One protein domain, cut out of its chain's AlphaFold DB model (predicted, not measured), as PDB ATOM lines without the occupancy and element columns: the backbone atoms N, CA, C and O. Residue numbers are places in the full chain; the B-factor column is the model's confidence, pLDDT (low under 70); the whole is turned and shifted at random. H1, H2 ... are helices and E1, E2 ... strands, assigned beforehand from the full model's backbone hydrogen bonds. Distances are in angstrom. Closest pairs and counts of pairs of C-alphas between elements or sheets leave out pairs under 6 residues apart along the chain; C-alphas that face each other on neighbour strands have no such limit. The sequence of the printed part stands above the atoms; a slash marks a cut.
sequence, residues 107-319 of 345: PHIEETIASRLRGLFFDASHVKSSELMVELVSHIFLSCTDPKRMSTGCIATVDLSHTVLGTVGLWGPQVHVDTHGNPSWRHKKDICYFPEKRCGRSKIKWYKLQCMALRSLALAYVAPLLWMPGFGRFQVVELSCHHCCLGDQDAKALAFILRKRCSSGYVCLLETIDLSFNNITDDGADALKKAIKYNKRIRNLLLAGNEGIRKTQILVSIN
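This is residues 107 to 319 of the 345 residues of an uncharacterized protein of Trypanosoma cruzi (strain CL Brener) (UniProt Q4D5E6). The printed part is wound in stacked turns, a short, gently curved solenoid: the five short strands E1 to E5 make a narrow wall, and H2, H4, H5 and H6 run side by side in a row set off from one side of it. H1 and H7 lie at the two ends, and H3 with residues 169 to 205 makes a looser flap beyond the row, away from the wall. The 213 printed residues hold seven named helices and five named strands, in the order H1 E1 H2 E2 H3 H4 E3 H5 E4 H6 E5 H7; the sheet runs E1 E2 E3 E4 E5, all parallel. The class is mixed, with under half of the residues in named elements; the whole is compact, with a radius of gyration of the C-alphas of 16.5 A and spans of 50 by 39 by 35 A.

H1, residues 107 to 116, only grazes the sheet, with residues 113 to 116. E1, residues 121 to 123, is an edge strand. H2, residues 130 to 143, only just touches H1, with 3 pairs of C-alphas within 8 A, made by residues 136 to 139 of H2 alone; the closest C-alphas are those of Ile 113 and Leu 136, 6.2 A. E2, residues 157 to 159, is parallel to E1, with N 122 and O 157 2.9 A apart. H3, residues 206 to 213, touches no helix. H4, residues 217 to 226, touches H2 at a shallow tilt of 11 degrees, the same way; the closest C-alphas are those of Val 134 and Tyr 221, 7.0 A. E3, residues 238 to 240, is parallel to E2, with N 158 and O 238 2.9 A apart. H5, residues 248 to 258, is close to but not clearly touching H4; the closest C-alphas are those of Leu 226 and Ile 257, 7.6 A. E4, residues 272 to 274, is parallel to E3, with N 239 and O 272 3.1 A apart. H6, residues 282 to 294, touches H5 at a shallow tilt of 4 degrees; the closest C-alphas are those of Asp 248 and Gly 284, 4.0 A. E5, residues 300 to 302, is parallel to E4, with N 302 and O 273 2.9 A apart. H7, residues 312 to 319, touches H6; the closest C-alphas are those of Lys 289 and Ile 318, 5.5 A. Strand-helix-strand units, parallel neighbour strands with helices between, are E1 H2 E2, E2 H3 H4 E3, E3 H5 E4 and E4 H6 E5, each with a right-handed crossover. Every O i to N i+4 pair is within hydrogen-bond range in H1, H2, H3, H5 and H7, against 4 of 6 in H4 and 8 of 9 in H6.

H1 begins at C-alpha 107, (-44.747, 23.786, 64.174), and H7 ends at C-alpha 319, (-2.436, 37.303, 50.953). H2 is 20.0 A long and H6 19.1 A.

The C-alphas farthest apart, those of Pro 107 and Gln 313, are 51.9 A apart. The printed part has no cut. The links H2 to E2, E2 to H3, H4 to E3 and H5 to E4 are long. The mean pLDDT of the printed part is 77.5; 65 residues are under 70, among them 143 to 154 and 169 to 204.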
ATOM      1  N   PRO A 107     -45.377  22.867  63.213       50.17
ATOM      2  CA  PRO A 107     -44.747  23.786  64.174       50.17
ATOM      3  C   PRO A 107     -43.211  23.683  64.241       50.17
ATOM      4  O   PRO A 107     -42.534  24.698  64.379       50.17
ATOM      5  N   HIS A 108     -42.624  22.494  64.076       67.19
ATOM      6  CA  HIS A 108     -41.172  22.325  64.172       67.19
ATOM      7  C   HIS A 108     -40.418  22.894  62.972       67.19
ATOM      8  O   HIS A 108     -39.279  23.332  63.128       67.19
ATOM      9  N   ILE A 109     -41.019  22.892  61.778       70.32
ATOM     10  CA  ILE A 109     -40.373  23.446  60.580       70.32
ATOM     11  C   ILE A 109     -40.247  24.963  60.717       70.32
ATOM     12  O   ILE A 109     -39.149  25.487  60.540       70.32
ATOM     13  N   GLU A 110     -41.324  25.655  61.096       74.90
ATOM     14  CA  GLU A 110     -41.304  27.113  61.265       74.90
ATOM     15  C   GLU A 110     -40.341  27.545  62.373       74.90
ATOM     16  O   GLU A 110     -39.523  28.440  62.158       74.90
ATOM     17  N   GLU A 111     -40.361  26.864  63.523       79.62
ATOM     18  CA  GLU A 111     -39.402  27.101  64.609       79.62
ATOM     19  C   GLU A 111     -37.958  26.850  64.154       79.62
ATOM     20  O   GLU A 111     -37.063  27.648  64.443       79.62
ATOM     21  N   THR A 112     -37.722  25.779  63.388       82.13
ATOM     22  CA  THR A 112     -36.396  25.473  62.839       82.13
ATOM     23  C   THR A 112     -35.943  26.576  61.887       82.13
ATOM     24  O   THR A 112     -34.828  27.074  62.034       82.13
ATOM     25  N   ILE A 113     -36.797  27.015  60.962       81.12
ATOM     26  CA  ILE A 113     -36.483  28.088  60.011       81.12
ATOM     27  C   ILE A 113     -36.210  29.399  60.750       81.12
ATOM     28  O   ILE A 113     -35.179  30.024  60.505       81.12
ATOM     29  N   ALA A 114     -37.071  29.792  61.690       80.06
ATOM     30  CA  ALA A 114     -36.899  31.009  62.481       80.06
ATOM     31  C   ALA A 114     -35.614  30.966  63.324       80.06
ATOM     32  O   ALA A 114     -34.915  31.970  63.467       80.06
ATOM     33  N   SER A 115     -35.254  29.793  63.851       84.28
ATOM     34  CA  SER A 115     -34.017  29.623  64.612       84.28
ATOM     35  C   SER A 115     -32.760  29.751  63.745       84.28
ATOM     36  O   SER A 115     -31.735  30.198  64.259       84.28
ATOM     37  N   ARG A 116     -32.853  29.392  62.458       86.22
ATOM     38  CA  ARG A 116     -31.756  29.365  61.477       86.22
ATOM     39  C   ARG A 116     -31.618  30.682  60.706       86.22
ATOM     40  O   ARG A 116     -30.526  31.034  60.272       86.22
ATOM     41  N   LEU A 117     -32.711  31.426  60.553       83.23
ATOM     42  CA  LEU A 117     -32.765  32.739  59.910       83.23
ATOM     43  C   LEU A 117     -32.920  33.830  60.977       83.23
ATOM     44  O   LEU A 117     -34.019  34.317  61.239       83.23
ATOM     45  N   ARG A 118     -31.808  34.221  61.612       74.25
ATOM     46  CA  ARG A 118     -31.804  35.241  62.677       74.25
ATOM     47  C   ARG A 118     -31.249  36.562  62.169       74.25
ATOM     48  O   ARG A 118     -30.045  36.714  61.968       74.25
ATOM     49  N   GLY A 119     -32.122  37.557  62.021       76.07
ATOM     50  CA  GLY A 119     -31.726  38.896  61.584       76.07
ATOM     51  C   GLY A 119     -31.075  38.864  60.200       76.07
ATOM     52  O   GLY A 119     -31.741  38.583  59.211       76.07
ATOM     53  N   LEU A 120     -29.773  39.155  60.133       81.08
ATOM     54  CA  LEU A 120     -28.994  39.150  58.886       81.08
ATOM     55  C   LEU A 120     -28.174  37.859  58.687       81.08
ATOM     56  O   LEU A 120     -27.397  37.790  57.733       81.08
ATOM     57  N   PHE A 121     -28.322  36.875  59.580       86.47
ATOM     58  CA  PHE A 121     -27.561  35.627  59.591       86.47
ATOM     59  C   PHE A 121     -28.402  34.452  59.100       86.47
ATOM     60  O   PHE A 121     -29.483  34.179  59.625       86.47
ATOM     61  N   PHE A 122     -27.867  33.755  58.101       90.43
ATOM     62  CA  PHE A 122     -28.359  32.474  57.629       90.43
ATOM     63  C   PHE A 122     -27.461  31.354  58.153       90.43
ATOM     64  O   PHE A 122     -26.383  31.098  57.613       90.43
ATOM     65  N   ASP A 123     -27.939  30.681  59.193       91.48
ATOM     66  CA  ASP A 123     -27.346  29.461  59.719       91.48
ATOM     67  C   ASP A 123     -27.818  28.260  58.895       91.48
ATOM     68  O   ASP A 123     -28.928  27.758  59.062       91.48
ATOM     69  N   ALA A 124     -26.960  27.774  58.013       92.89
ATOM     70  CA  ALA A 124     -27.109  26.495  57.335       92.89
ATOM     71  C   ALA A 124     -26.020  25.510  57.783       92.89
ATOM     72  O   ALA A 124     -25.620  24.644  57.003       92.89
ATOM     73  N   SER A 125     -25.527  25.633  59.020       92.39
ATOM     74  CA  SER A 125     -24.519  24.738  59.585       92.39
ATOM     75  C   SER A 125     -25.125  23.384  59.979       92.39
ATOM     76  O   SER A 125     -26.286  23.297  60.376       92.39
ATOM     77  N   HIS A 126     -24.362  22.294  59.900       91.10
ATOM     78  CA  HIS A 126     -24.812  20.949  60.305       91.10
ATOM     79  C   HIS A 126     -26.131  20.474  59.657       91.10
ATOM     80  O   HIS A 126     -26.828  19.614  60.206       91.10
ATOM     81  N   VAL A 127     -26.505  21.023  58.500       90.59
ATOM     82  CA  VAL A 127     -27.701  20.600  57.768       90.59
ATOM     83  C   VAL A 127     -27.406  19.253  57.111       90.59
ATOM     84  O   VAL A 127     -26.455  19.106  56.348       90.59
ATOM     85  N   LYS A 128     -28.217  18.240  57.435       86.52
ATOM     86  CA  LYS A 128     -28.020  16.858  56.955       86.52
ATOM     87  C   LYS A 128     -28.968  16.457  55.826       86.52
ATOM     88  O   LYS A 128     -28.693  15.493  55.122       86.52
ATOM     89  N   SER A 129     -30.076  17.178  55.665       86.17
ATOM     90  CA  SER A 129     -31.132  16.891  54.691       86.17
ATOM     91  C   SER A 129     -31.140  17.953  53.594       86.17
ATOM     92  O   SER A 129     -31.007  19.150  53.861       86.17
ATOM     93  N   SER A 130     -31.283  17.500  52.349       84.89
ATOM     94  CA  SER A 130     -31.346  18.392  51.192       84.89
ATOM     95  C   SER A 130     -32.663  19.168  51.156       84.89
ATOM     96  O   SER A 130     -32.681  20.333  50.774       84.89
ATOM     97  N   GLU A 131     -33.728  18.542  51.652       84.08
ATOM     98  CA  GLU A 131     -35.076  19.083  51.763       84.08
ATOM     99  C   GLU A 131     -35.073  20.277  52.719       84.08
ATOM    100  O   GLU A 131     -35.487  21.365  52.338       84.08
ATOM    101  N   LEU A 132     -34.485  20.122  53.912       86.99
ATOM    102  CA  LEU A 132     -34.365  21.214  54.881       86.99
ATOM    103  C   LEU A 132     -33.538  22.386  54.334       86.99
ATOM    104  O   LEU A 132     -33.892  23.543  54.542       86.99
ATOM    105  N   MET A 133     -32.454  22.101  53.604       88.28
ATOM    106  CA  MET A 133     -31.657  23.151  52.964       88.28
ATOM    107  C   MET A 133     -32.469  23.929  51.923       88.28
ATOM    108  O   MET A 133     -32.349  25.151  51.823       88.28
ATOM    109  N   VAL A 134     -33.289  23.227  51.143       83.60
ATOM    110  CA  VAL A 134     -34.132  23.843  50.119       83.60
ATOM    111  C   VAL A 134     -35.247  24.656  50.757       83.60
ATOM    112  O   VAL A 134     -35.483  25.763  50.287       83.60
ATOM    113  N   GLU A 135     -35.882  24.169  51.822       83.89
ATOM    114  CA  GLU A 135     -36.882  24.933  52.574       83.89
ATOM    115  C   GLU A 135     -36.276  26.232  53.110       83.89
ATOM    116  O   GLU A 135     -36.791  27.314  52.836       83.89
ATOM    117  N   LEU A 136     -35.111  26.166  53.765       87.06
ATOM    118  CA  LEU A 136     -34.420  27.362  54.256       87.06
ATOM    119  C   LEU A 136     -34.145  28.365  53.130       87.06
ATOM    120  O   LEU A 136     -34.481  29.541  53.247       87.06
ATOM    121  N   VAL A 137     -33.573  27.909  52.013       83.16
ATOM    122  CA  VAL A 137     -33.272  28.779  50.868       83.16
ATOM    123  C   VAL A 137     -34.553  29.333  50.232       83.16
ATOM    124  O   VAL A 137     -34.597  30.515  49.896       83.16
ATOM    125  N   SER A 138     -35.606  28.526  50.111       79.58
ATOM    126  CA  SER A 138     -36.926  28.929  49.598       79.58
ATOM    127  C   SER A 138     -37.531  30.041  50.450       79.58
ATOM    128  O   SER A 138     -37.920  31.087  49.930       79.58
ATOM    129  N   HIS A 139     -37.493  29.888  51.775       78.61
ATOM    130  CA  HIS A 139     -37.939  30.914  52.711       78.61
ATOM    131  C   HIS A 139     -37.170  32.228  52.548       78.61
ATOM    132  O   HIS A 139     -37.788  33.292  52.571       78.61
ATOM    133  N   ILE A 140     -35.854  32.185  52.313       78.25
ATOM    134  CA  ILE A 140     -35.039  33.381  52.022       78.25
ATOM    135  C   ILE A 140     -35.504  34.071  50.732       78.25
ATOM    136  O   ILE A 140     -35.634  35.297  50.684       78.25
ATOM    137  N   PHE A 141     -35.771  33.288  49.683       74.41
ATOM    138  CA  PHE A 141     -36.282  33.807  48.416       74.41
ATOM    139  C   PHE A 141     -37.654  34.469  48.555       74.41
ATOM    140  O   PHE A 141     -37.888  35.496  47.917       74.41
ATOM    141  N   LEU A 142     -38.524  33.914  49.399       72.49
ATOM    142  CA  LEU A 142     -39.873  34.426  49.643       72.49
ATOM    143  C   LEU A 142     -39.890  35.667  50.547       72.49
ATOM    144  O   LEU A 142     -40.686  36.580  50.330       72.49
ATOM    145  N   SER A 143     -39.014  35.726  51.554       65.16
ATOM    146  CA  SER A 143     -39.018  36.799  52.561       65.16
ATOM    147  C   SER A 143     -38.362  38.108  52.092       65.16
ATOM    148  O   SER A 143     -38.668  39.174  52.629       65.16
ATOM    149  N   CYS A 144     -37.526  38.083  51.050       59.51
ATOM    150  CA  CYS A 144     -36.883  39.281  50.491       59.51
ATOM    151  C   CYS A 144     -37.695  39.871  49.321       59.51
ATOM    152  O   CYS A 144     -37.375  39.663  48.150       59.51
ATOM    153  N   THR A 145     -38.758  40.624  49.618       48.15
ATOM    154  CA  THR A 145     -39.715  41.078  48.587       48.15
ATOM    155  C   THR A 145     -39.313  42.335  47.808       48.15
ATOM    156  O   THR A 145     -39.867  42.558  46.731       48.15
ATOM    157  N   ASP A 146     -38.330  43.132  48.244       50.77
ATOM    158  CA  ASP A 146     -37.970  44.371  47.536       50.77
ATOM    159  C   ASP A 146     -36.451  44.545  47.310       50.77
ATOM    160  O   ASP A 146     -35.724  44.846  48.255       50.77
ATOM    161  N   PRO A 147     -35.945  44.434  46.060       46.14
ATOM    162  CA  PRO A 147     -34.535  44.687  45.746       46.14
ATOM    163  C   PRO A 147     -34.104  46.146  45.979       46.14
ATOM    164  O   PRO A 147     -32.907  46.417  46.065       46.14
ATOM    165  N   LYS A 148     -35.041  47.104  46.052       51.98
ATOM    166  CA  LYS A 148     -34.735  48.517  46.339       51.98
ATOM    167  C   LYS A 148     -34.590  48.788  47.831       51.98
ATOM    168  O   LYS A 148     -33.980  49.790  48.214       51.98
ATOM    169  N   ARG A 149     -35.121  47.910  48.685       45.50
ATOM    170  CA  ARG A 149     -34.933  47.995  50.128       45.50
ATOM    171  C   ARG A 149     -33.518  47.535  50.466       45.50
ATOM    172  O   ARG A 149     -33.255  46.368  50.704       45.50
ATOM    173  N   MET A 150     -32.618  48.502  50.632       46.21
ATOM    174  CA  MET A 150     -31.384  48.314  51.412       46.21
ATOM    175  C   MET A 150     -31.671  48.045  52.911       46.21
ATOM    176  O   MET A 150     -30.749  48.018  53.721       46.21
ATOM    177  N   SER A 151     -32.945  47.905  53.306       47.71
ATOM    178  CA  SER A 151     -33.402  47.816  54.691       47.71
ATOM    179  C   SER A 151     -33.098  46.451  55.303       47.71
ATOM    180  O   SER A 151     -33.547  45.450  54.757       47.71
ATOM    181  N   THR A 152     -32.366  46.464  56.422       46.73
ATOM    182  CA  THR A 152     -32.466  45.670  57.677       46.73
ATOM    183  C   THR A 152     -32.884  44.185  57.693       46.73
ATOM    184  O   THR A 152     -32.901  43.606  58.772       46.73
ATOM    185  N   GLY A 153     -33.150  43.530  56.566       54.93
ATOM    186  CA  GLY A 153     -33.523  42.111  56.481       54.93
ATOM    187  C   GLY A 153     -32.811  41.345  55.365       54.93
ATOM    188  O   GLY A 153     -33.068  40.163  55.177       54.93
ATOM    189  N   CYS A 154     -31.912  41.988  54.611       68.55
ATOM    190  CA  CYS A 154     -31.097  41.279  53.627       68.55
ATOM    191  C   CYS A 154     -30.044  40.435  54.346       68.55
ATOM    192  O   CYS A 154     -29.200  40.979  55.054       68.55
ATOM    193  N   ILE A 155     -30.040  39.128  54.104       76.92
ATOM    194  CA  ILE A 155     -29.020  38.228  54.649       76.92
ATOM    195  C   ILE A 155     -27.638  38.707  54.216       76.92
ATOM    196  O   ILE A 155     -27.359  38.871  53.023       76.92
ATOM    197  N   ALA A 156     -26.798  38.952  55.215       84.45
ATOM    198  CA  ALA A 156     -25.439  39.442  55.062       84.45
ATOM    199  C   ALA A 156     -24.416  38.326  55.250       84.45
ATOM    200  O   ALA A 156     -23.327  38.383  54.678       84.45
ATOM    201  N   THR A 157     -24.758  37.306  56.026       90.57
ATOM    202  CA  THR A 157     -23.833  36.257  56.436       90.57
ATOM    203  C   THR A 157     -24.484  34.896  56.213       90.57
ATOM    204  O   THR A 157     -25.646  34.688  56.558       90.57
ATOM    205  N   VAL A 158     -23.754  33.985  55.570       93.33
ATOM    206  CA  VAL A 158     -24.201  32.613  55.307       93.33
ATOM    207  C   VAL A 158     -23.177  31.646  55.867       93.33
ATOM    208  O   VAL A 158     -22.012  31.688  55.468       93.33
ATOM    209  N   ASP A 159     -23.617  30.764  56.752       95.28
ATOM    210  CA  ASP A 159     -22.775  29.732  57.345       95.28
ATOM    211  C   ASP A 159     -23.220  28.344  56.887       95.28
ATOM    212  O   ASP A 159     -24.338  27.925  57.149       95.28
ATOM    213  N   LEU A 160     -22.343  27.629  56.187       95.13
ATOM    214  CA  LEU A 160     -22.528  26.248  55.742       95.13
ATOM    215  C   LEU A 160     -21.680  25.263  56.548       95.13
ATOM    216  O   LEU A 160     -21.562  24.103  56.160       95.13
ATOM    217  N   SER A 161     -21.059  25.696  57.641       94.31
ATOM    218  CA  SER A 161     -20.078  24.890  58.362       94.31
ATOM    219  C   SER A 161     -20.625  23.519  58.763       94.31
ATOM    220  O   SER A 161     -21.731  23.394  59.284       94.31
ATOM    221  N   HIS A 162     -19.848  22.468  58.505       92.74
ATOM    222  CA  HIS A 162     -20.205  21.065  58.740       92.74
ATOM    223  C   HIS A 162     -21.413  20.541  57.936       92.74
ATOM    224  O   HIS A 162     -21.941  19.470  58.243       92.74
ATOM    225  N   THR A 163     -21.845  21.241  56.884       93.08
ATOM    226  CA  THR A 163     -22.939  20.794  56.008       93.08
ATOM    227  C   THR A 163     -22.399  20.043  54.795       93.08
ATOM    228  O   THR A 163     -21.779  20.613  53.895       93.08
ATOM    229  N   VAL A 164     -22.670  18.735  54.743       90.01
ATOM    230  CA  VAL A 164     -22.221  17.835  53.671       90.01
ATOM    231  C   VAL A 164     -23.424  17.113  53.069       90.01
ATOM    232  O   VAL A 164     -23.812  16.040  53.512       90.01
ATOM    233  N   LEU A 165     -24.001  17.703  52.022       87.00
ATOM    234  CA  LEU A 165     -25.179  17.165  51.321       87.00
ATOM    235  C   LEU A 165     -24.825  16.323  50.080       87.00
ATOM    236  O   LEU A 165     -25.689  15.994  49.273       87.00
ATOM    237  N   GLY A 166     -23.544  16.012  49.878       85.07
ATOM    238  CA  GLY A 166     -23.074  15.276  48.704       85.07
ATOM    239  C   GLY A 166     -22.896  16.156  47.463       85.07
ATOM    240  O   GLY A 166     -22.435  17.301  47.554       85.07
ATOM    241  N   THR A 167     -23.199  15.597  46.287       82.05
ATOM    242  CA  THR A 167     -22.908  16.223  44.987       82.05
ATOM    243  C   THR A 167     -24.149  16.556  44.176       82.05
ATOM    244  O   THR A 167     -25.179  15.908  44.293       82.05
ATOM    245  N   VAL A 168     -24.031  17.579  43.329       74.84
ATOM    246  CA  VAL A 168     -25.120  18.078  42.477       74.84
ATOM    247  C   VAL A 168     -25.584  17.058  41.428       74.84
ATOM    248  O   VAL A 168     -26.746  17.072  41.043       74.84
ATOM    249  N   GLY A 169     -24.697  16.191  40.935       69.22
ATOM    250  CA  GLY A 169     -25.007  15.313  39.805       69.22
ATOM    251  C   GLY A 169     -25.063  16.051  38.456       69.22
ATOM    252  O   GLY A 169     -24.930  17.273  38.368       69.22
ATOM    253  N   LEU A 170     -25.214  15.291  37.364       65.13
ATOM    254  CA  LEU A 170     -25.152  15.813  35.986       65.13
ATOM    255  C   LEU A 170     -26.316  16.758  35.649       65.13
ATOM    256  O   LEU A 170     -26.157  17.698  34.869       65.13
ATOM    257  N   TRP A 171     -27.488  16.495  36.227       60.01
ATOM    258  CA  TRP A 171     -28.729  17.185  35.885       60.01
ATOM    259  C   TRP A 171     -28.987  18.435  36.731       60.01
ATOM    260  O   TRP A 171     -29.870  19.215  36.375       60.01
ATOM    261  N   GLY A 172     -28.178  18.691  37.760       65.36
ATOM    262  CA  GLY A 172     -28.457  19.717  38.764       65.36
ATOM    263  C   GLY A 172     -29.051  19.118  40.048       65.36
ATOM    264  O   GLY A 172     -29.351  17.926  40.073       65.36
ATOM    265  N   PRO A 173     -29.229  19.934  41.105       66.20
ATOM    266  CA  PRO A 173     -29.859  19.504  42.350       66.20
ATOM    267  C   PRO A 173     -31.277  18.962  42.098       66.20
ATOM    268  O   PRO A 173     -32.009  19.508  41.265       66.20
ATOM    269  N   GLN A 174     -31.651  17.903  42.827       59.89
ATOM    270  CA  GLN A 174     -32.934  17.201  42.663       59.89
ATOM    271  C   GLN A 174     -34.141  18.088  42.994       59.89
ATOM    272  O   GLN A 174     -35.121  18.080  42.255       59.89
ATOM    273  N   VAL A 175     -34.036  18.894  44.052       57.12
ATOM    274  CA  VAL A 175     -35.021  19.925  44.409       57.12
ATOM    275  C   VAL A 175     -34.479  21.278  43.967       57.12
ATOM    276  O   VAL A 175     -33.274  21.521  44.027       57.12
ATOM    277  N   HIS A 176     -35.325  22.171  43.477       59.79
ATOM    278  CA  HIS A 176     -34.920  23.508  43.049       59.79
ATOM    279  C   HIS A 176     -35.872  24.540  43.627       59.79
ATOM    280  O   HIS A 176     -37.023  24.235  43.887       59.79
ATOM    281  N   VAL A 177     -35.406  25.774  43.778       56.71
ATOM    282  CA  VAL A 177     -36.281  26.902  44.093       56.71
ATOM    283  C   VAL A 177     -36.676  27.566  42.778       56.71
ATOM    284  O   VAL A 177     -35.806  27.935  41.984       56.71
ATOM    285  N   ASP A 178     -37.973  27.649  42.495       55.85
ATOM    286  CA  ASP A 178     -38.479  28.293  41.287       55.85
ATOM    287  C   ASP A 178     -38.347  29.828  41.349       55.85
ATOM    288  O   ASP A 178     -37.861  30.414  42.315       55.85
ATOM    289  N   THR A 179     -38.769  30.521  40.287       51.15
ATOM    290  CA  THR A 179     -38.709  31.993  40.219       51.15
ATOM    291  C   THR A 179     -39.556  32.699  41.276       51.15
ATOM    292  O   THR A 179     -39.365  33.896  41.486       51.15
ATOM    293  N   HIS A 180     -40.500  31.989  41.893       55.27
ATOM    294  CA  HIS A 180     -41.376  32.499  42.939       55.27
ATOM    295  C   HIS A 180     -40.849  32.190  44.337       55.27
ATOM    296  O   HIS A 180     -41.431  32.688  45.288       55.27
ATOM    297  N   GLY A 181     -39.755  31.434  44.471       53.25
ATOM    298  CA  GLY A 181     -39.233  31.034  45.773       53.25
ATOM    299  C   GLY A 181     -39.773  29.694  46.267       53.25
ATOM    300  O   GLY A 181     -39.468  29.333  47.395       53.25
ATOM    301  N   ASN A 182     -40.539  28.949  45.463       54.92
ATOM    302  CA  ASN A 182     -41.125  27.679  45.894       54.92
ATOM    303  C   ASN A 182     -40.224  26.487  45.542       54.92
ATOM    304  O   ASN A 182     -39.672  26.451  44.433       54.92
ATOM    305  N   PRO A 183     -40.130  25.467  46.414       49.80
ATOM    306  CA  PRO A 183     -39.504  24.202  46.064       49.80
ATOM    307  C   PRO A 183     -40.270  23.538  44.911       49.80
ATOM    308  O   PRO A 183     -41.468  23.271  44.975       49.80
ATOM    309  N   SER A 184     -39.566  23.265  43.822       52.18
ATOM    310  CA  SER A 184     -40.055  22.574  42.641       52.18
ATOM    311  C   SER A 184     -39.107  21.437  42.291       52.18
ATOM    312  O   SER A 184     -37.890  21.598  42.304       52.18
ATOM    313  N   TRP A 185     -39.682  20.293  41.933       44.81
ATOM    314  CA  TRP A 185     -38.966  19.118  41.426       44.81
ATOM    315  C   TRP A 185     -38.861  19.116  39.891       44.81
ATOM    316  O   TRP A 185     -38.280  18.206  39.299       44.81
ATOM    317  N   ARG A 186     -39.486  20.095  39.213       41.70
ATOM    318  CA  ARG A 186     -39.495  20.166  37.747       41.70
ATOM    319  C   ARG A 186     -38.340  21.021  37.245       41.70
ATOM    320  O   ARG A 186     -38.368  22.247  37.365       41.70
ATOM    321  N   HIS A 187     -37.389  20.383  36.562       44.58
ATOM    322  CA  HIS A 187     -36.319  21.076  35.849       44.58
ATOM    323  C   HIS A 187     -36.903  22.064  34.831       44.58
ATOM    324  O   HIS A 187     -37.331  21.686  33.737       44.58
ATOM    325  N   LYS A 188     -36.888  23.357  35.160       44.77
ATOM    326  CA  LYS A 188     -37.185  24.416  34.197       44.77
ATOM    327  C   LYS A 188     -35.892  24.769  33.465       44.77
ATOM    328  O   LYS A 188     -34.888  25.077  34.100       44.77
ATOM    329  N   LYS A 189     -35.922  24.755  32.127       44.80
ATOM    330  CA  LYS A 189     -34.766  25.086  31.265       44.80
ATOM    331  C   LYS A 189     -34.166  26.479  31.542       44.80
ATOM    332  O   LYS A 189     -33.025  26.719  31.161       44.80
ATOM    333  N   ASP A 190     -34.909  27.362  32.212       42.15
ATOM    334  CA  ASP A 190     -34.511  28.747  32.481       42.15
ATOM    335  C   ASP A 190     -33.727  28.952  33.787       42.15
ATOM    336  O   ASP A 190     -33.097  30.001  33.959       42.15
ATOM    337  N   ILE A 191     -33.720  27.980  34.711       40.75
ATOM    338  CA  ILE A 191     -32.934  28.114  35.944       40.75
ATOM    339  C   ILE A 191     -31.488  27.745  35.620       40.75
ATOM    340  O   ILE A 191     -31.134  26.583  35.435       40.75
ATOM    341  N   CYS A 192     -30.644  28.771  35.527       46.24
ATOM    342  CA  CYS A 192     -29.207  28.607  35.368       46.24
ATOM    343  C   CYS A 192     -28.648  28.002  36.651       46.24
ATOM    344  O   CYS A 192     -28.549  28.697  37.665       46.24
ATOM    345  N   TYR A 193     -28.249  26.735  36.618       49.77
ATOM    346  CA  TYR A 193     -27.506  26.186  37.740       49.77
ATOM    347  C   TYR A 193     -26.181  26.904  37.832       49.77
ATOM    348  O   TYR A 193     -25.545  27.186  36.831       49.77
ATOM    349  N   PHE A 194     -25.756  27.252  39.029       54.45
ATOM    350  CA  PHE A 194     -24.478  27.905  39.222       54.45
ATOM    351  C   PHE A 194     -23.314  26.911  39.033       54.45
ATOM    352  O   PHE A 194     -23.477  25.786  39.497       54.45
ATOM    353  N   PRO A 195     -22.140  27.255  38.443       49.70
ATOM    354  CA  PRO A 195     -21.837  28.346  37.510       49.70
ATOM    355  C   PRO A 195     -21.998  27.879  36.056       49.70
ATOM    356  O   PRO A 195     -21.046  27.813  35.276       49.70
ATOM    357  N   GLU A 196     -23.196  27.514  35.650       48.23
ATOM    358  CA  GLU A 196     -23.513  27.318  34.248       48.23
ATOM    359  C   GLU A 196     -23.497  28.705  33.592       48.23
ATOM    360  O   GLU A 196     -24.203  29.648  33.961       48.23
ATOM    361  N   LYS A 197     -22.613  28.858  32.606       49.53
ATOM    362  CA  LYS A 197     -22.817  29.854  31.554       49.53
ATOM    363  C   LYS A 197     -24.163  29.493  30.929       49.53
ATOM    364  O   LYS A 197     -24.383  28.311  30.741       49.53
ATOM    365  N   ARG A 198     -25.007  30.439  30.518       45.14
ATOM    366  CA  ARG A 198     -26.256  30.181  29.756       45.14
ATOM    367  C   ARG A 198     -26.061  29.437  28.408       45.14
ATOM    368  O   ARG A 198     -26.847  29.585  27.481       45.14
ATOM    369  N   CYS A 199     -24.972  28.701  28.223       43.77
ATOM    370  CA  CYS A 199     -24.817  27.729  27.168       43.77
ATOM    371  C   CYS A 199     -25.818  26.605  27.432       43.77
ATOM    372  O   CYS A 199     -25.686  25.901  28.425       43.77
ATOM    373  N   GLY A 200     -26.783  26.418  26.530       49.61
ATOM    374  CA  GLY A 200     -27.583  25.198  26.533       49.61
ATOM    375  C   GLY A 200     -26.663  23.978  26.620       49.61
ATOM    376  O   GLY A 200     -25.621  23.951  25.955       49.61
ATOM    377  N   ARG A 201     -27.031  23.001  27.458       54.42
ATOM    378  CA  ARG A 201     -26.220  21.806  27.768       54.42
ATOM    379  C   ARG A 201     -25.629  21.134  26.526       54.42
ATOM    380  O   ARG A 201     -24.493  20.683  26.575       54.42
ATOM    381  N   SER A 202     -26.339  21.177  25.394       57.57
ATOM    382  CA  SER A 202     -25.893  20.657  24.092       57.57
ATOM    383  C   SER A 202     -24.564  21.230  23.584       57.57
ATOM    384  O   SER A 202     -23.880  20.580  22.802       57.57
ATOM    385  N   LYS A 203     -24.160  22.429  24.024       66.04
ATOM    386  CA  LYS A 203     -22.892  23.067  23.621       66.04
ATOM    387  C   LYS A 203     -21.741  22.783  24.588       66.04
ATOM    388  O   LYS A 203     -20.591  23.114  24.289       66.04
ATOM    389  N   ILE A 204     -22.024  22.237  25.771       65.93
ATOM    390  CA  ILE A 204     -21.010  21.984  26.793       65.93
ATOM    391  C   ILE A 204     -20.454  20.577  26.574       65.93
ATOM    392  O   ILE A 204     -21.182  19.595  26.600       65.93
ATOM    393  N   LYS A 205     -19.134  20.475  26.375       76.03
ATOM    394  CA  LYS A 205     -18.453  19.177  26.266       76.03
ATOM    395  C   LYS A 205     -18.739  18.316  27.506       76.03
ATOM    396  O   LYS A 205     -18.610  18.814  28.625       76.03
ATOM    397  N   TRP A 206     -19.023  17.030  27.300       70.87
ATOM    398  CA  TRP A 206     -19.400  16.060  28.338       70.87
ATOM    399  C   TRP A 206     -18.525  16.087  29.597       70.87
ATOM    400  O   TRP A 206     -19.045  16.184  30.704       70.87
ATOM    401  N   TYR A 207     -17.198  16.112  29.450       70.93
ATOM    402  CA  TYR A 207     -16.296  16.137  30.608       70.93
ATOM    403  C   TYR A 207     -16.474  17.388  31.491       70.93
ATOM    404  O   TYR A 207     -16.286  17.327  32.702       70.93
ATOM    405  N   LYS A 208     -16.871  18.538  30.918       71.73
ATOM    406  CA  LYS A 208     -17.154  19.751  31.704       71.73
ATOM    407  C   LYS A 208     -18.443  19.602  32.501       71.73
ATOM    408  O   LYS A 208     -18.486  20.068  33.636       71.73
ATOM    409  N   LEU A 209     -19.456  18.945  31.932       68.66
ATOM    410  CA  LEU A 209     -20.686  18.609  32.651       68.66
ATOM    411  C   LEU A 209     -20.389  17.641  33.806       68.66
ATOM    412  O   LEU A 209     -20.858  17.862  34.917       68.66
ATOM    413  N   GLN A 210     -19.523  16.645  33.594       70.95
ATOM    414  CA  GLN A 210     -19.059  15.756  34.666       70.95
ATOM    415  C   GLN A 210     -18.293  16.506  35.764       70.95
ATOM    416  O   GLN A 210     -18.576  16.319  36.944       70.95
ATOM    417  N   CYS A 211     -17.379  17.422  35.419       70.08
ATOM    418  CA  CYS A 211     -16.719  18.270  36.420       70.08
ATOM    419  C   CYS A 211     -17.725  19.114  37.216       70.08
ATOM    420  O   CYS A 211     -17.550  19.322  38.415       70.08
ATOM    421  N   MET A 212     -18.788  19.592  36.561       68.05
ATOM    422  CA  MET A 212     -19.869  20.311  37.227       68.05
ATOM    423  C   MET A 212     -20.712  19.403  38.129       68.05
ATOM    424  O   MET A 212     -21.268  19.914  39.099       68.05
ATOM    425  N   ALA A 213     -20.797  18.106  37.848       69.82
ATOM    426  CA  ALA A 213     -21.537  17.151  38.663       69.82
ATOM    427  C   ALA A 213     -20.865  16.870  40.017       69.82
ATOM    428  O   ALA A 213     -21.567  16.576  40.973       69.82
ATOM    429  N   LEU A 214     -19.538  17.023  40.127       76.59
ATOM    430  CA  LEU A 214     -18.755  16.732  41.347       76.59
ATOM    431  C   LEU A 214     -18.782  17.844  42.417       76.59
ATOM    432  O   LEU A 214     -18.097  17.758  43.442       76.59
ATOM    433  N   ARG A 215     -19.545  18.914  42.184       83.19
ATOM    434  CA  ARG A 215     -19.628  20.076  43.081       83.19
ATOM    435  C   ARG A 215     -20.557  19.835  44.262       83.19
ATOM    436  O   ARG A 215     -21.442  18.989  44.189       83.19
ATOM    437  N   SER A 216     -20.365  20.632  45.308       88.14
ATOM    438  CA  SER A 216     -21.114  20.574  46.558       88.14
ATOM    439  C   SER A 216     -22.573  20.886  46.301       88.14
ATOM    440  O   SER A 216     -22.893  21.946  45.754       88.14
ATOM    441  N   LEU A 217     -23.451  19.980  46.727       86.09
ATOM    442  CA  LEU A 217     -24.889  20.208  46.671       86.09
ATOM    443  C   LEU A 217     -25.287  21.397  47.564       86.09
ATOM    444  O   LEU A 217     -26.030  22.271  47.129       86.09
ATOM    445  N   ALA A 218     -24.697  21.503  48.760       89.36
ATOM    446  CA  ALA A 218     -24.941  22.602  49.693       89.36
ATOM    447  C   ALA A 218     -24.546  23.968  49.107       89.36
ATOM    448  O   ALA A 218     -25.343  24.907  49.091       89.36
ATOM    449  N   LEU A 219     -23.340  24.066  48.534       88.58
ATOM    450  CA  LEU A 219     -22.894  25.306  47.895       88.58
ATOM    451  C   LEU A 219     -23.745  25.646  46.666       88.58
ATOM    452  O   LEU A 219     -23.958  26.820  46.377       88.58
ATOM    453  N   ALA A 220     -24.237  24.641  45.934       82.82
ATOM    454  CA  ALA A 220     -25.113  24.861  44.790       82.82
ATOM    455  C   ALA A 220     -26.472  25.450  45.192       82.82
ATOM    456  O   ALA A 220     -26.974  26.300  44.457       82.82
ATOM    457  N   TYR A 221     -27.022  25.063  46.348       82.76
ATOM    458  CA  TYR A 221     -28.249  25.656  46.888       82.76
ATOM    459  C   TYR A 221     -28.067  27.115  47.313       82.76
ATOM    460  O   TYR A 221     -28.935  27.939  47.042       82.76
ATOM    461  N   VAL A 222     -26.926  27.459  47.917       87.05
ATOM    462  CA  VAL A 222     -26.634  28.840  48.357       87.05
ATOM    463  C   VAL A 222     -26.151  29.737  47.225       87.05
ATOM    464  O   VAL A 222     -26.331  30.950  47.281       87.05
ATOM    465  N   ALA A 223     -25.538  29.189  46.177       82.55
ATOM    466  CA  ALA A 223     -24.921  29.990  45.124       82.55
ATOM    467  C   ALA A 223     -25.833  31.059  44.484       82.55
ATOM    468  O   ALA A 223     -25.331  32.151  44.213       82.55
ATOM    469  N   PRO A 224     -27.142  30.824  44.274       77.40
ATOM    470  CA  PRO A 224     -28.078  31.872  43.878       77.40
ATOM    471  C   PRO A 224     -28.123  33.085  44.826       77.40
ATOM    472  O   PRO A 224     -28.201  34.213  44.345       77.40
ATOM    473  N   LEU A 225     -27.990  32.885  46.144       80.31
ATOM    474  CA  LEU A 225     -27.923  33.969  47.138       80.31
ATOM    475  C   LEU A 225     -26.649  34.816  46.980       80.31
ATOM    476  O   LEU A 225     -26.630  36.004  47.292       80.31
ATOM    477  N   LEU A 226     -25.580  34.210  46.461       83.38
ATOM    478  CA  LEU A 226     -24.295  34.868  46.214       83.38
ATOM    479  C   LEU A 226     -24.235  35.544  44.837       83.38
ATOM    480  O   LEU A 226     -23.472  36.492  44.634       83.38
ATOM    481  N   TRP A 227     -24.969  35.000  43.860       75.35
ATOM    482  CA  TRP A 227     -24.838  35.354  42.451       75.35
ATOM    483  C   TRP A 227     -26.132  35.129  41.661       75.35
ATOM    484  O   TRP A 227     -26.313  34.120  40.977       75.35
ATOM    485  N   MET A 228     -27.004  36.134  41.676       68.13
ATOM    486  CA  MET A 228     -28.228  36.182  40.873       68.13
ATOM    487  C   MET A 228     -28.367  37.527  40.144       68.13
ATOM    488  O   MET A 228     -27.778  38.527  40.573       68.13
ATOM    489  N   PRO A 229     -29.118  37.581  39.029       60.06
ATOM    490  CA  PRO A 229     -29.412  38.844  38.369       60.06
ATOM    491  C   PRO A 229     -30.402  39.660  39.211       60.06
ATOM    492  O   PRO A 229     -31.351  39.110  39.769       60.06
ATOM    493  N   GLY A 230     -30.206  40.980  39.257       57.67
ATOM    494  CA  GLY A 230     -31.182  41.909  39.839       57.67
ATOM    495  C   GLY A 230     -30.651  42.865  40.904       57.67
ATOM    496  O   GLY A 230     -31.456  43.305  41.708       57.67
ATOM    497  N   PHE A 231     -29.345  43.180  40.911       53.54
ATOM    498  CA  PHE A 231     -28.705  44.169  41.800       53.54
ATOM    499  C   PHE A 231     -29.247  44.166  43.244       53.54
ATOM    500  O   PHE A 231     -30.080  44.987  43.600       53.54
ATOM    501  N   GLY A 232     -28.721  43.287  44.100       54.54
ATOM    502  CA  GLY A 232     -28.864  43.474  45.548       54.54
ATOM    503  C   GLY A 232     -30.117  42.891  46.198       54.54
ATOM    504  O   GLY A 232     -30.419  43.290  47.315       54.54
ATOM    505  N   ARG A 233     -30.795  41.913  45.574       60.59
ATOM    506  CA  ARG A 233     -31.805  41.104  46.292       60.59
ATOM    507  C   ARG A 233     -31.254  40.487  47.575       60.59
ATOM    508  O   ARG A 233     -31.937  40.473  48.586       60.59
ATOM    509  N   PHE A 234     -30.009  40.023  47.519       72.87
ATOM    510  CA  PHE A 234     -29.277  39.531  48.676       72.87
ATOM    511  C   PHE A 234     -27.958  40.275  48.799       72.87
ATOM    512  O   PHE A 234     -27.302  40.584  47.797       72.87
ATOM    513  N   GLN A 235     -27.576  40.568  50.038       80.26
ATOM    514  CA  GLN A 235     -26.374  41.324  50.361       80.26
ATOM    515  C   GLN A 235     -25.364  40.463  51.102       80.26
ATOM    516  O   GLN A 235     -24.754  40.924  52.055       80.26
ATOM    517  N   VAL A 236     -25.157  39.226  50.641       87.28
ATOM    518  CA  VAL A 236     -24.216  38.315  51.293       87.28
ATOM    519  C   VAL A 236     -22.791  38.872  51.188       87.28
ATOM    520  O   VAL A 236     -22.196  38.945  50.106       87.28
ATOM    521  N   VAL A 237     -22.267  39.295  52.334       90.46
ATOM    522  CA  VAL A 237     -20.925  39.839  52.566       90.46
ATOM    523  C   VAL A 237     -19.985  38.752  53.085       90.46
ATOM    524  O   VAL A 237     -18.793  38.778  52.767       90.46
ATOM    525  N   GLU A 238     -20.509  37.786  53.832       94.56
ATOM    526  CA  GLU A 238     -19.731  36.720  54.451       94.56
ATOM    527  C   GLU A 238     -20.276  35.345  54.084       94.56
ATOM    528  O   GLU A 238     -21.481  35.103  54.141       94.56
ATOM    529  N   LEU A 239     -19.365  34.453  53.703       95.44
ATOM    530  CA  LEU A 239     -19.646  33.046  53.466       95.44
ATOM    531  C   LEU A 239     -18.664  32.207  54.280       95.44
ATOM    532  O   LEU A 239     -17.460  32.276  54.029       95.44
ATOM    533  N   SER A 240     -19.180  31.402  55.198       96.25
ATOM    534  CA  SER A 240     -18.398  30.442  55.968       96.25
ATOM    535  C   SER A 240     -18.710  29.020  55.514       96.25
ATOM    536  O   SER A 240     -19.874  28.644  55.395       96.25
ATOM    537  N   CYS A 241     -17.677  28.236  55.216       94.92
ATOM    538  CA  CYS A 241     -17.788  26.860  54.743       94.92
ATOM    539  C   CYS A 241     -16.723  25.971  55.404       94.92
ATOM    540  O   CYS A 241     -15.915  25.344  54.707       94.92
ATOM    541  N   HIS A 242     -16.695  25.899  56.735       90.87
ATOM    542  CA  HIS A 242     -15.800  24.977  57.441       90.87
ATOM    543  C   HIS A 242     -16.250  23.525  57.258       90.87
ATOM    544  O   HIS A 242     -17.446  23.247  57.294       90.87
ATOM    545  N   HIS A 243     -15.331  22.574  57.068       88.71
ATOM    546  CA  HIS A 243     -15.662  21.136  57.033       88.71
ATOM    547  C   HIS A 243     -16.828  20.763  56.089       88.71
ATOM    548  O   HIS A 243     -17.682  19.937  56.405       88.71
ATOM    549  N   CYS A 244     -16.867  21.368  54.902       91.08
ATOM    550  CA  CYS A 244     -17.938  21.192  53.913       91.08
ATOM    551  C   CYS A 244     -17.577  20.199  52.798       91.08
ATOM    552  O   CYS A 244     -18.303  20.075  51.802       91.08
ATOM    553  N   CYS A 245     -16.429  19.517  52.918       88.82
ATOM    554  CA  CYS A 245     -15.935  18.592  51.900       88.82
ATOM    555  C   CYS A 245     -15.798  19.289  50.518       88.82
ATOM    556  O   CYS A 245     -16.055  18.704  49.464       88.82
ATOM    557  N   LEU A 246     -15.447  20.583  50.495       91.30
ATOM    558  CA  LEU A 246     -15.294  21.337  49.245       91.30
ATOM    559  C   LEU A 246     -14.032  20.903  48.501       91.30
ATOM    560  O   LEU A 246     -12.967  20.782  49.099       91.30
ATOM    561  N   GLY A 247     -14.150  20.703  47.190       89.87
ATOM    562  CA  GLY A 247     -13.023  20.348  46.324       89.87
ATOM    563  C   GLY A 247     -12.624  21.463  45.357       89.87
ATOM    564  O   GLY A 247     -13.227  22.538  45.306       89.87
ATOM    565  N   ASP A 248     -11.656  21.181  44.484       89.65
ATOM    566  CA  ASP A 248     -11.184  22.148  43.478       89.65
ATOM    567  C   ASP A 248     -12.274  22.625  42.515       89.65
ATOM    568  O   ASP A 248     -12.214  23.748  42.009       89.65
ATOM    569  N   GLN A 249     -13.278  21.790  42.240       86.99
ATOM    570  CA  GLN A 249     -14.416  22.186  41.406       86.99
ATOM    571  C   GLN A 249     -15.283  23.243  42.099       86.99
ATOM    572  O   GLN A 249     -15.761  24.164  41.436       86.99
ATOM    573  N   ASP A 250     -15.423  23.162  43.423       89.29
ATOM    574  CA  ASP A 250     -16.133  24.155  44.231       89.29
ATOM    575  C   ASP A 250     -15.338  25.464  44.295       89.29
ATOM    576  O   ASP A 250     -15.887  26.543  44.071       89.29
ATOM    577  N   ALA A 251     -14.016  25.380  44.464       91.68
ATOM    578  CA  ALA A 251     -13.131  26.543  44.408       91.68
ATOM    579  C   ALA A 251     -13.147  27.226  43.024       91.68
ATOM    580  O   ALA A 251     -13.222  28.453  42.934       91.68
ATOM    581  N   LYS A 252     -13.142  26.455  41.927       89.08
ATOM    582  CA  LYS A 252     -13.292  26.971  40.550       89.08
ATOM    583  C   LYS A 252     -14.664  27.612  40.332       89.08
ATOM    584  O   LYS A 252     -14.761  28.626  39.634       89.08
ATOM    585  N   ALA A 253     -15.708  27.048  40.934       84.98
ATOM    586  CA  ALA A 253     -17.051  27.605  40.904       84.98
ATOM    587  C   ALA A 253     -17.105  28.950  41.647       84.98
ATOM    588  O   ALA A 253     -17.476  29.957  41.046       84.98
ATOM    589  N   LEU A 254     -16.623  29.017  42.890       89.95
ATOM    590  CA  LEU A 254     -16.503  30.275  43.635       89.95
ATOM    591  C   LEU A 254     -15.647  31.295  42.885       89.95
ATOM    592  O   LEU A 254     -16.061  32.435  42.707       89.95
ATOM    593  N   ALA A 255     -14.507  30.892  42.328       89.88
ATOM    594  CA  ALA A 255     -13.675  31.764  41.503       89.88
ATOM    595  C   ALA A 255     -14.456  32.381  40.325       89.88
ATOM    596  O   ALA A 255     -14.226  33.535  39.953       89.88
ATOM    597  N   PHE A 256     -15.406  31.647  39.744       84.23
ATOM    598  CA  PHE A 256     -16.284  32.171  38.704       84.23
ATOM    599  C   PHE A 256     -17.308  33.189  39.234       84.23
ATOM    600  O   PHE A 256     -17.527  34.175  38.529       84.23
ATOM    601  N   ILE A 257     -17.878  32.998  40.440       82.70
ATOM    602  CA  ILE A 257     -18.718  34.017  41.123       82.70
ATOM    603  C   ILE A 257     -17.914  35.290  41.335       82.70
ATOM    604  O   ILE A 257     -18.329  36.394  40.985       82.70
ATOM    605  N   LEU A 258     -16.747  35.113  41.949       87.00
ATOM    606  CA  LEU A 258     -15.935  36.198  42.471       87.00
ATOM    607  C   LEU A 258     -15.301  37.005  41.348       87.00
ATOM    608  O   LEU A 258     -14.989  38.181  41.536       87.00
ATOM    609  N   ARG A 259     -15.089  36.408  40.173       83.64
ATOM    610  CA  ARG A 259     -14.537  37.123  39.028       83.64
ATOM    611  C   ARG A 259     -15.481  38.258  38.633       83.64
ATOM    612  O   ARG A 259     -16.572  38.024  38.124       83.64
ATOM    613  N   LYS A 260     -15.004  39.498  38.786       66.33
ATOM    614  CA  LYS A 260     -15.737  40.714  38.415       66.33
ATOM    615  C   LYS A 260     -16.295  40.602  36.988       66.33
ATOM    616  O   LYS A 260     -15.533  40.599  36.021       66.33
ATOM    617  N   ARG A 261     -17.623  40.538  36.867       64.87
ATOM    618  CA  ARG A 261     -18.360  40.679  35.606       64.87
ATOM    619  C   ARG A 261     -19.418  41.754  35.785       64.87
ATOM    620  O   ARG A 261     -20.402  41.535  36.471       64.87
ATOM    621  N   CYS A 262     -19.219  42.912  35.165       56.21
ATOM    622  CA  CYS A 262     -20.190  44.007  35.222       56.21
ATOM    623  C   CYS A 262     -21.310  43.886  34.170       56.21
ATOM    624  O   CYS A 262     -22.193  44.729  34.139       56.21
ATOM    625  N   SER A 263     -21.300  42.866  33.303       55.51
ATOM    626  CA  SER A 263     -22.094  42.897  32.061       55.51
ATOM    627  C   SER A 263     -23.575  42.516  32.151       55.51
ATOM    628  O   SER A 263     -24.216  42.508  31.112       55.51
ATOM    629  N   SER A 264     -24.166  42.159  33.298       58.81
ATOM    630  CA  SER A 264     -25.556  41.643  33.259       58.81
ATOM    631  C   SER A 264     -26.347  41.780  34.569       58.81
ATOM    632  O   SER A 264     -27.221  40.971  34.854       58.81
ATOM    633  N   GLY A 265     -26.031  42.771  35.411       62.35
ATOM    634  CA  GLY A 265     -26.750  42.975  36.681       62.35
ATOM    635  C   GLY A 265     -26.583  41.853  37.715       62.35
ATOM    636  O   GLY A 265     -27.279  41.848  38.730       62.35
ATOM    637  N   TYR A 266     -25.656  40.924  37.465       70.17
ATOM    638  CA  TYR A 266     -25.161  39.961  38.442       70.17
ATOM    639  C   TYR A 266     -24.086  40.636  39.281       70.17
ATOM    640  O   TYR A 266     -23.097  41.142  38.741       70.17
ATOM    641  N   VAL A 267     -24.257  40.618  40.596       72.44
ATOM    642  CA  VAL A 267     -23.306  41.215  41.529       72.44
ATOM    643  C   VAL A 267     -23.068  40.233  42.664       72.44
ATOM    644  O   VAL A 267     -24.015  39.743  43.258       72.44
ATOM    645  N   CYS A 268     -21.797  39.961  42.951       83.15
ATOM    646  CA  CYS A 268     -21.379  39.258  44.158       83.15
ATOM    647  C   CYS A 268     -20.805  40.284  45.139       83.15
ATOM    648  O   CYS A 268     -19.890  41.038  44.783       83.15
ATOM    649  N   LEU A 269     -21.338  40.301  46.361       86.77
ATOM    650  CA  LEU A 269     -21.017  41.290  47.392       86.77
ATOM    651  C   LEU A 269     -20.065  40.761  48.481       86.77
ATOM    652  O   LEU A 269     -19.697  41.531  49.367       86.77
ATOM    653  N   LEU A 270     -19.593  39.515  48.351       91.55
ATOM    654  CA  LEU A 270     -18.680  38.871  49.296       91.55
ATOM    655  C   LEU A 270     -17.403  39.688  49.558       91.55
ATOM    656  O   LEU A 270     -16.696  40.121  48.637       91.55
ATOM    657  N   GLU A 271     -17.103  39.851  50.841       93.53
ATOM    658  CA  GLU A 271     -15.906  40.485  51.395       93.53
ATOM    659  C   GLU A 271     -15.063  39.491  52.196       93.53
ATOM    660  O   GLU A 271     -13.830  39.575  52.146       93.53
ATOM    661  N   THR A 272     -15.721  38.549  52.871       95.57
ATOM    662  CA  THR A 272     -15.106  37.510  53.699       95.57
ATOM    663  C   THR A 272     -15.567  36.141  53.223       95.57
ATOM    664  O   THR A 272     -16.755  35.923  52.991       95.57
ATOM    665  N   ILE A 273     -14.614  35.233  53.036       96.75
ATOM    666  CA  ILE A 273     -14.883  33.846  52.674       96.75
ATOM    667  C   ILE A 273     -14.005  32.955  53.542       96.75
ATOM    668  O   ILE A 273     -12.779  33.097  53.517       96.75
ATOM    669  N   ASP A 274     -14.614  32.019  54.254       96.24
ATOM    670  CA  ASP A 274     -13.897  30.961  54.949       96.24
ATOM    671  C   ASP A 274     -14.114  29.621  54.249       96.24
ATOM    672  O   ASP A 274     -15.239  29.146  54.120       96.24
ATOM    673  N   LEU A 275     -13.031  29.029  53.749       95.75
ATOM    674  CA  LEU A 275     -13.011  27.705  53.126       95.75
ATOM    675  C   LEU A 275     -12.066  26.762  53.883       95.75
ATOM    676  O   LEU A 275     -11.502  25.837  53.288       95.75
ATOM    677  N   SER A 276     -11.836  27.007  55.170       94.13
ATOM    678  CA  SER A 276     -10.901  26.223  55.971       94.13
ATOM    679  C   SER A 276     -11.391  24.785  56.181       94.13
ATOM    680  O   SER A 276     -12.591  24.516  56.185       94.13
ATOM    681  N   PHE A 277     -10.451  23.854  56.351       93.63
ATOM    682  CA  PHE A 277     -10.707  22.426  56.570       93.63
ATOM    683  C   PHE A 277     -11.567  21.776  55.474       93.63
ATOM    684  O   PHE A 277     -12.583  21.130  55.732       93.63
ATOM    685  N   ASN A 278     -11.166  21.971  54.219       93.91
ATOM    686  CA  ASN A 278     -11.771  21.337  53.050       93.91
ATOM    687  C   ASN A 278     -10.714  20.545  52.259       93.91
ATOM    688  O   ASN A 278      -9.569  20.403  52.683       93.91
ATOM    689  N   ASN A 279     -11.101  20.014  51.100       91.04
ATOM    690  CA  ASN A 279     -10.229  19.252  50.210       91.04
ATOM    691  C   ASN A 279      -9.807  20.082  48.981       91.04
ATOM    692  O   ASN A 279      -9.820  19.602  47.843       91.04
ATOM    693  N   ILE A 280      -9.503  21.367  49.194       93.18
ATOM    694  CA  ILE A 280      -9.002  22.255  48.141       93.18
ATOM    695  C   ILE A 280      -7.509  21.987  47.957       93.18
ATOM    696  O   ILE A 280      -6.743  21.957  48.919       93.18
ATOM    697  N   THR A 281      -7.080  21.821  46.711       94.68
ATOM    698  CA  THR A 281      -5.673  21.646  46.356       94.68
ATOM    699  C   THR A 281      -5.088  22.925  45.755       94.68
ATOM    700  O   THR A 281      -5.760  23.957  45.622       94.68
ATOM    701  N   ASP A 282      -3.817  22.868  45.356       95.10
ATOM    702  CA  ASP A 282      -3.154  23.945  44.615       95.10
ATOM    703  C   ASP A 282      -3.967  24.441  43.404       95.10
ATOM    704  O   ASP A 282      -3.969  25.640  43.115       95.10
ATOM    705  N   ASP A 283      -4.681  23.553  42.707       93.15
ATOM    706  CA  ASP A 283      -5.456  23.894  41.511       93.15
ATOM    707  C   ASP A 283      -6.687  24.752  41.835       93.15
ATOM    708  O   ASP A 283      -6.985  25.728  41.131       93.15
ATOM    709  N   GLY A 284      -7.417  24.407  42.898       93.25
ATOM    710  CA  GLY A 284      -8.539  25.197  43.392       93.25
ATOM    711  C   GLY A 284      -8.077  26.538  43.963       93.25
ATOM    712  O   GLY A 284      -8.650  27.585  43.638       93.25
ATOM    713  N   ALA A 285      -6.986  26.534  44.732       96.08
ATOM    714  CA  ALA A 285      -6.386  27.751  45.274       96.08
ATOM    715  C   ALA A 285      -5.892  28.699  44.162       96.08
ATOM    716  O   ALA A 285      -6.110  29.914  44.232       96.08
ATOM    717  N   ASP A 286      -5.294  28.176  43.085       96.46
ATOM    718  CA  ASP A 286      -4.874  28.979  41.932       96.46
ATOM    719  C   ASP A 286      -6.066  29.611  41.191       96.46
ATOM    720  O   ASP A 286      -5.994  30.766  40.746       96.46
ATOM    721  N   ALA A 287      -7.192  28.897  41.101       93.24
ATOM    722  CA  ALA A 287      -8.425  29.441  40.540       93.24
ATOM    723  C   ALA A 287      -8.949  30.628  41.369       93.24
ATOM    724  O   ALA A 287      -9.246  31.688  40.803       93.24
ATOM    725  N   LEU A 288      -8.983  30.495  42.701       95.01
ATOM    726  CA  LEU A 288      -9.362  31.581  43.613       95.01
ATOM    727  C   LEU A 288      -8.403  32.773  43.497       95.01
ATOM    728  O   LEU A 288      -8.850  33.911  43.330       95.01
ATOM    729  N   LYS A 289      -7.086  32.527  43.460       95.17
ATOM    730  CA  LYS A 289      -6.060  33.560  43.233       95.17
ATOM    731  C   LYS A 289      -6.342  34.370  41.964       95.17
ATOM    732  O   LYS A 289      -6.312  35.604  41.984       95.17
ATOM    733  N   LYS A 290      -6.636  33.691  40.849       93.09
ATOM    734  CA  LYS A 290      -6.959  34.331  39.561       93.09
ATOM    735  C   LYS A 290      -8.229  35.181  39.642       93.09
ATOM    736  O   LYS A 290      -8.265  36.250  39.036       93.09
ATOM    737  N   ALA A 291      -9.247  34.748  40.384       91.12
ATOM    738  CA  ALA A 291     -10.477  35.516  40.567       91.12
ATOM    739  C   ALA A 291     -10.266  36.769  41.432       91.12
ATOM    740  O   ALA A 291     -10.634  37.874  41.017       91.12
ATOM    741  N   ILE A 292      -9.597  36.623  42.579       91.56
ATOM    742  CA  ILE A 292      -9.306  37.713  43.528       91.56
ATOM    743  C   ILE A 292      -8.397  38.776  42.898       91.56
ATOM    744  O   ILE A 292      -8.500  39.962  43.205       91.56
ATOM    745  N   LYS A 293      -7.550  38.407  41.927       90.78
ATOM    746  CA  LYS A 293      -6.784  39.387  41.139       90.78
ATOM    747  C   LYS A 293      -7.689  40.479  40.543       90.78
ATOM    748  O   LYS A 293      -7.320  41.654  40.583       90.78
ATOM    749  N   TYR A 294      -8.874  40.117  40.051       87.48
ATOM    750  CA  TYR A 294      -9.819  41.045  39.414       87.48
ATOM    751  C   TYR A 294     -10.923  41.553  40.350       87.48
ATOM    752  O   TYR A 294     -11.603  42.524  40.013       87.48
ATOM    753  N   ASN A 295     -11.092  40.935  41.518       88.36
ATOM    754  CA  ASN A 295     -12.056  41.367  42.519       88.36
ATOM    755  C   ASN A 295     -11.370  42.201  43.613       88.36
ATOM    756  O   ASN A 295     -10.561  41.693  44.384       88.36
ATOM    757  N   LYS A 296     -11.697  43.497  43.675       88.11
ATOM    758  CA  LYS A 296     -11.168  44.432  44.686       88.11
ATOM    759  C   LYS A 296     -11.976  44.440  45.996       88.11
ATOM    760  O   LYS A 296     -11.599  45.146  46.922       88.11
ATOM    761  N   ARG A 297     -13.102  43.722  46.058       89.62
ATOM    762  CA  ARG A 297     -14.040  43.755  47.190       89.62
ATOM    763  C   ARG A 297     -13.658  42.773  48.295       89.62
ATOM    764  O   ARG A 297     -13.738  43.140  49.463       89.62
ATOM    765  N   ILE A 298     -13.208  41.577  47.913       93.45
ATOM    766  CA  ILE A 298     -12.781  40.519  48.837       93.45
ATOM    767  C   ILE A 298     -11.569  40.994  49.629       93.45
ATOM    768  O   ILE A 298     -10.557  41.398  49.045       93.45
ATOM    769  N   ARG A 299     -11.675  40.916  50.952       93.55
ATOM    770  CA  ARG A 299     -10.633  41.315  51.895       93.55
ATOM    771  C   ARG A 299     -10.094  40.141  52.695       93.55
ATOM    772  O   ARG A 299      -8.906  40.144  53.002       93.55
ATOM    773  N   ASN A 300     -10.930  39.154  52.993       95.43
ATOM    774  CA  ASN A 300     -10.555  37.987  53.776       95.43
ATOM    775  C   ASN A 300     -10.898  36.724  52.982       95.43
ATOM    776  O   ASN A 300     -12.026  36.556  52.527       95.43
ATOM    777  N   LEU A 301      -9.901  35.863  52.797       96.01
ATOM    778  CA  LEU A 301     -10.081  34.500  52.317       96.01
ATOM    779  C   LEU A 301      -9.246  33.595  53.217       96.01
ATOM    780  O   LEU A 301      -8.021  33.727  53.236       96.01
ATOM    781  N   LEU A 302      -9.909  32.703  53.942       94.95
ATOM    782  CA  LEU A 302      -9.275  31.718  54.809       94.95
ATOM    783  C   LEU A 302      -9.283  30.357  54.107       94.95
ATOM    784  O   LEU A 302     -10.289  29.923  53.551       94.95
ATOM    785  N   LEU A 303      -8.107  29.733  54.055       93.44
ATOM    786  CA  LEU A 303      -7.850  28.446  53.396       93.44
ATOM    787  C   LEU A 303      -7.091  27.489  54.331       93.44
ATOM    788  O   LEU A 303      -6.476  26.529  53.866       93.44
ATOM    789  N   ALA A 304      -7.087  27.761  55.638       91.32
ATOM    790  CA  ALA A 304      -6.346  26.962  56.611       91.32
ATOM    791  C   ALA A 304      -6.866  25.515  56.644       91.32
ATOM    792  O   ALA A 304      -8.023  25.263  56.325       91.32
ATOM    793  N   GLY A 305      -6.017  24.542  56.973       88.81
ATOM    794  CA  GLY A 305      -6.436  23.137  57.069       88.81
ATOM    795  C   GLY A 305      -6.835  22.467  55.744       88.81
ATOM    796  O   GLY A 305      -7.444  21.407  55.768       88.81
ATOM    797  N   ASN A 306      -6.524  23.062  54.586       91.15
ATOM    798  CA  ASN A 306      -6.634  22.383  53.292       91.15
ATOM    799  C   ASN A 306      -5.294  21.714  52.954       91.15
ATOM    800  O   ASN A 306      -4.390  22.358  52.418       91.15
ATOM    801  N   GLU A 307      -5.160  20.425  53.264       85.98
ATOM    802  CA  GLU A 307      -3.901  19.667  53.122       85.98
ATOM    803  C   GLU A 307      -3.394  19.579  51.673       85.98
ATOM    804  O   GLU A 307      -2.196  19.452  51.419       85.98
ATOM    805  N   GLY A 308      -4.298  19.699  50.696       88.49
ATOM    806  CA  GLY A 308      -3.952  19.679  49.278       88.49
ATOM    807  C   GLY A 308      -3.167  20.906  48.798       88.49
ATOM    808  O   GLY A 308      -2.593  20.858  47.703       88.49
ATOM    809  N   ILE A 309      -3.143  22.003  49.567       91.08
ATOM    810  CA  ILE A 309      -2.438  23.241  49.208       91.08
ATOM    811  C   ILE A 309      -0.979  23.135  49.657       91.08
ATOM    812  O   ILE A 309      -0.612  23.498  50.772       91.08
ATOM    813  N   ARG A 310      -0.120  22.660  48.754       91.55
ATOM    814  CA  ARG A 310       1.316  22.465  49.004       91.55
ATOM    815  C   ARG A 310       2.154  23.651  48.529       91.55
ATOM    816  O   ARG A 310       3.217  23.936  49.079       91.55
ATOM    817  N   LYS A 311       1.686  24.389  47.520       91.86
ATOM    818  CA  LYS A 311       2.404  25.540  46.953       91.86
ATOM    819  C   LYS A 311       2.150  26.803  47.769       91.86
ATOM    820  O   LYS A 311       1.281  27.619  47.448       91.86
ATOM    821  N   THR A 312       3.007  27.042  48.757       90.66
ATOM    822  CA  THR A 312       2.998  28.250  49.611       90.66
ATOM    823  C   THR A 312       2.994  29.566  48.819       90.66
ATOM    824  O   THR A 312       2.360  30.541  49.225       90.66
ATOM    825  N   GLN A 313       3.618  29.599  47.636       94.99
ATOM    826  CA  GLN A 313       3.631  30.765  46.740       94.99
ATOM    827  C   GLN A 313       2.223  31.238  46.328       94.99
ATOM    828  O   GLN A 313       2.000  32.442  46.139       94.99
ATOM    829  N   ILE A 314       1.262  30.313  46.195       93.89
ATOM    830  CA  ILE A 314      -0.133  30.631  45.861       93.89
ATOM    831  C   ILE A 314      -0.769  31.405  47.019       93.89
ATOM    832  O   ILE A 314      -1.305  32.492  46.796       93.89
ATOM    833  N   LEU A 315      -0.625  30.904  48.251       94.16
ATOM    834  CA  LEU A 315      -1.137  31.543  49.467       94.16
ATOM    835  C   LEU A 315      -0.507  32.921  49.693       94.16
ATOM    836  O   LEU A 315      -1.219  33.896  49.928       94.16
ATOM    837  N   VAL A 316       0.813  33.046  49.519       95.53
ATOM    838  CA  VAL A 316       1.516  34.339  49.604       95.53
ATOM    839  C   VAL A 316       0.958  35.336  48.585       95.53
ATOM    840  O   VAL A 316       0.750  36.508  48.904       95.53
ATOM    841  N   SER A 317       0.684  34.888  47.359       95.91
ATOM    842  CA  SER A 317       0.112  35.741  46.310       95.91
ATOM    843  C   SER A 317      -1.318  36.183  46.631       95.91
ATOM    844  O   SER A 317      -1.659  37.347  46.401       95.91
ATOM    845  N   ILE A 318      -2.141  35.280  47.177       95.84
ATOM    846  CA  ILE A 318      -3.493  35.592  47.663       95.84
ATOM    847  C   ILE A 318      -3.401  36.634  48.780       95.84
ATOM    848  O   ILE A 318      -3.985  37.706  48.645       95.84
ATOM    849  N   ASN A 319      -2.589  36.396  49.812       96.30
ATOM    850  CA  ASN A 319      -2.436  37.303  50.953       96.30
ATOM    851  C   ASN A 319      -1.936  38.692  50.541       96.30
ATOM    852  O   ASN A 319      -2.504  39.702  50.958       96.30
TER     853      ASN A 319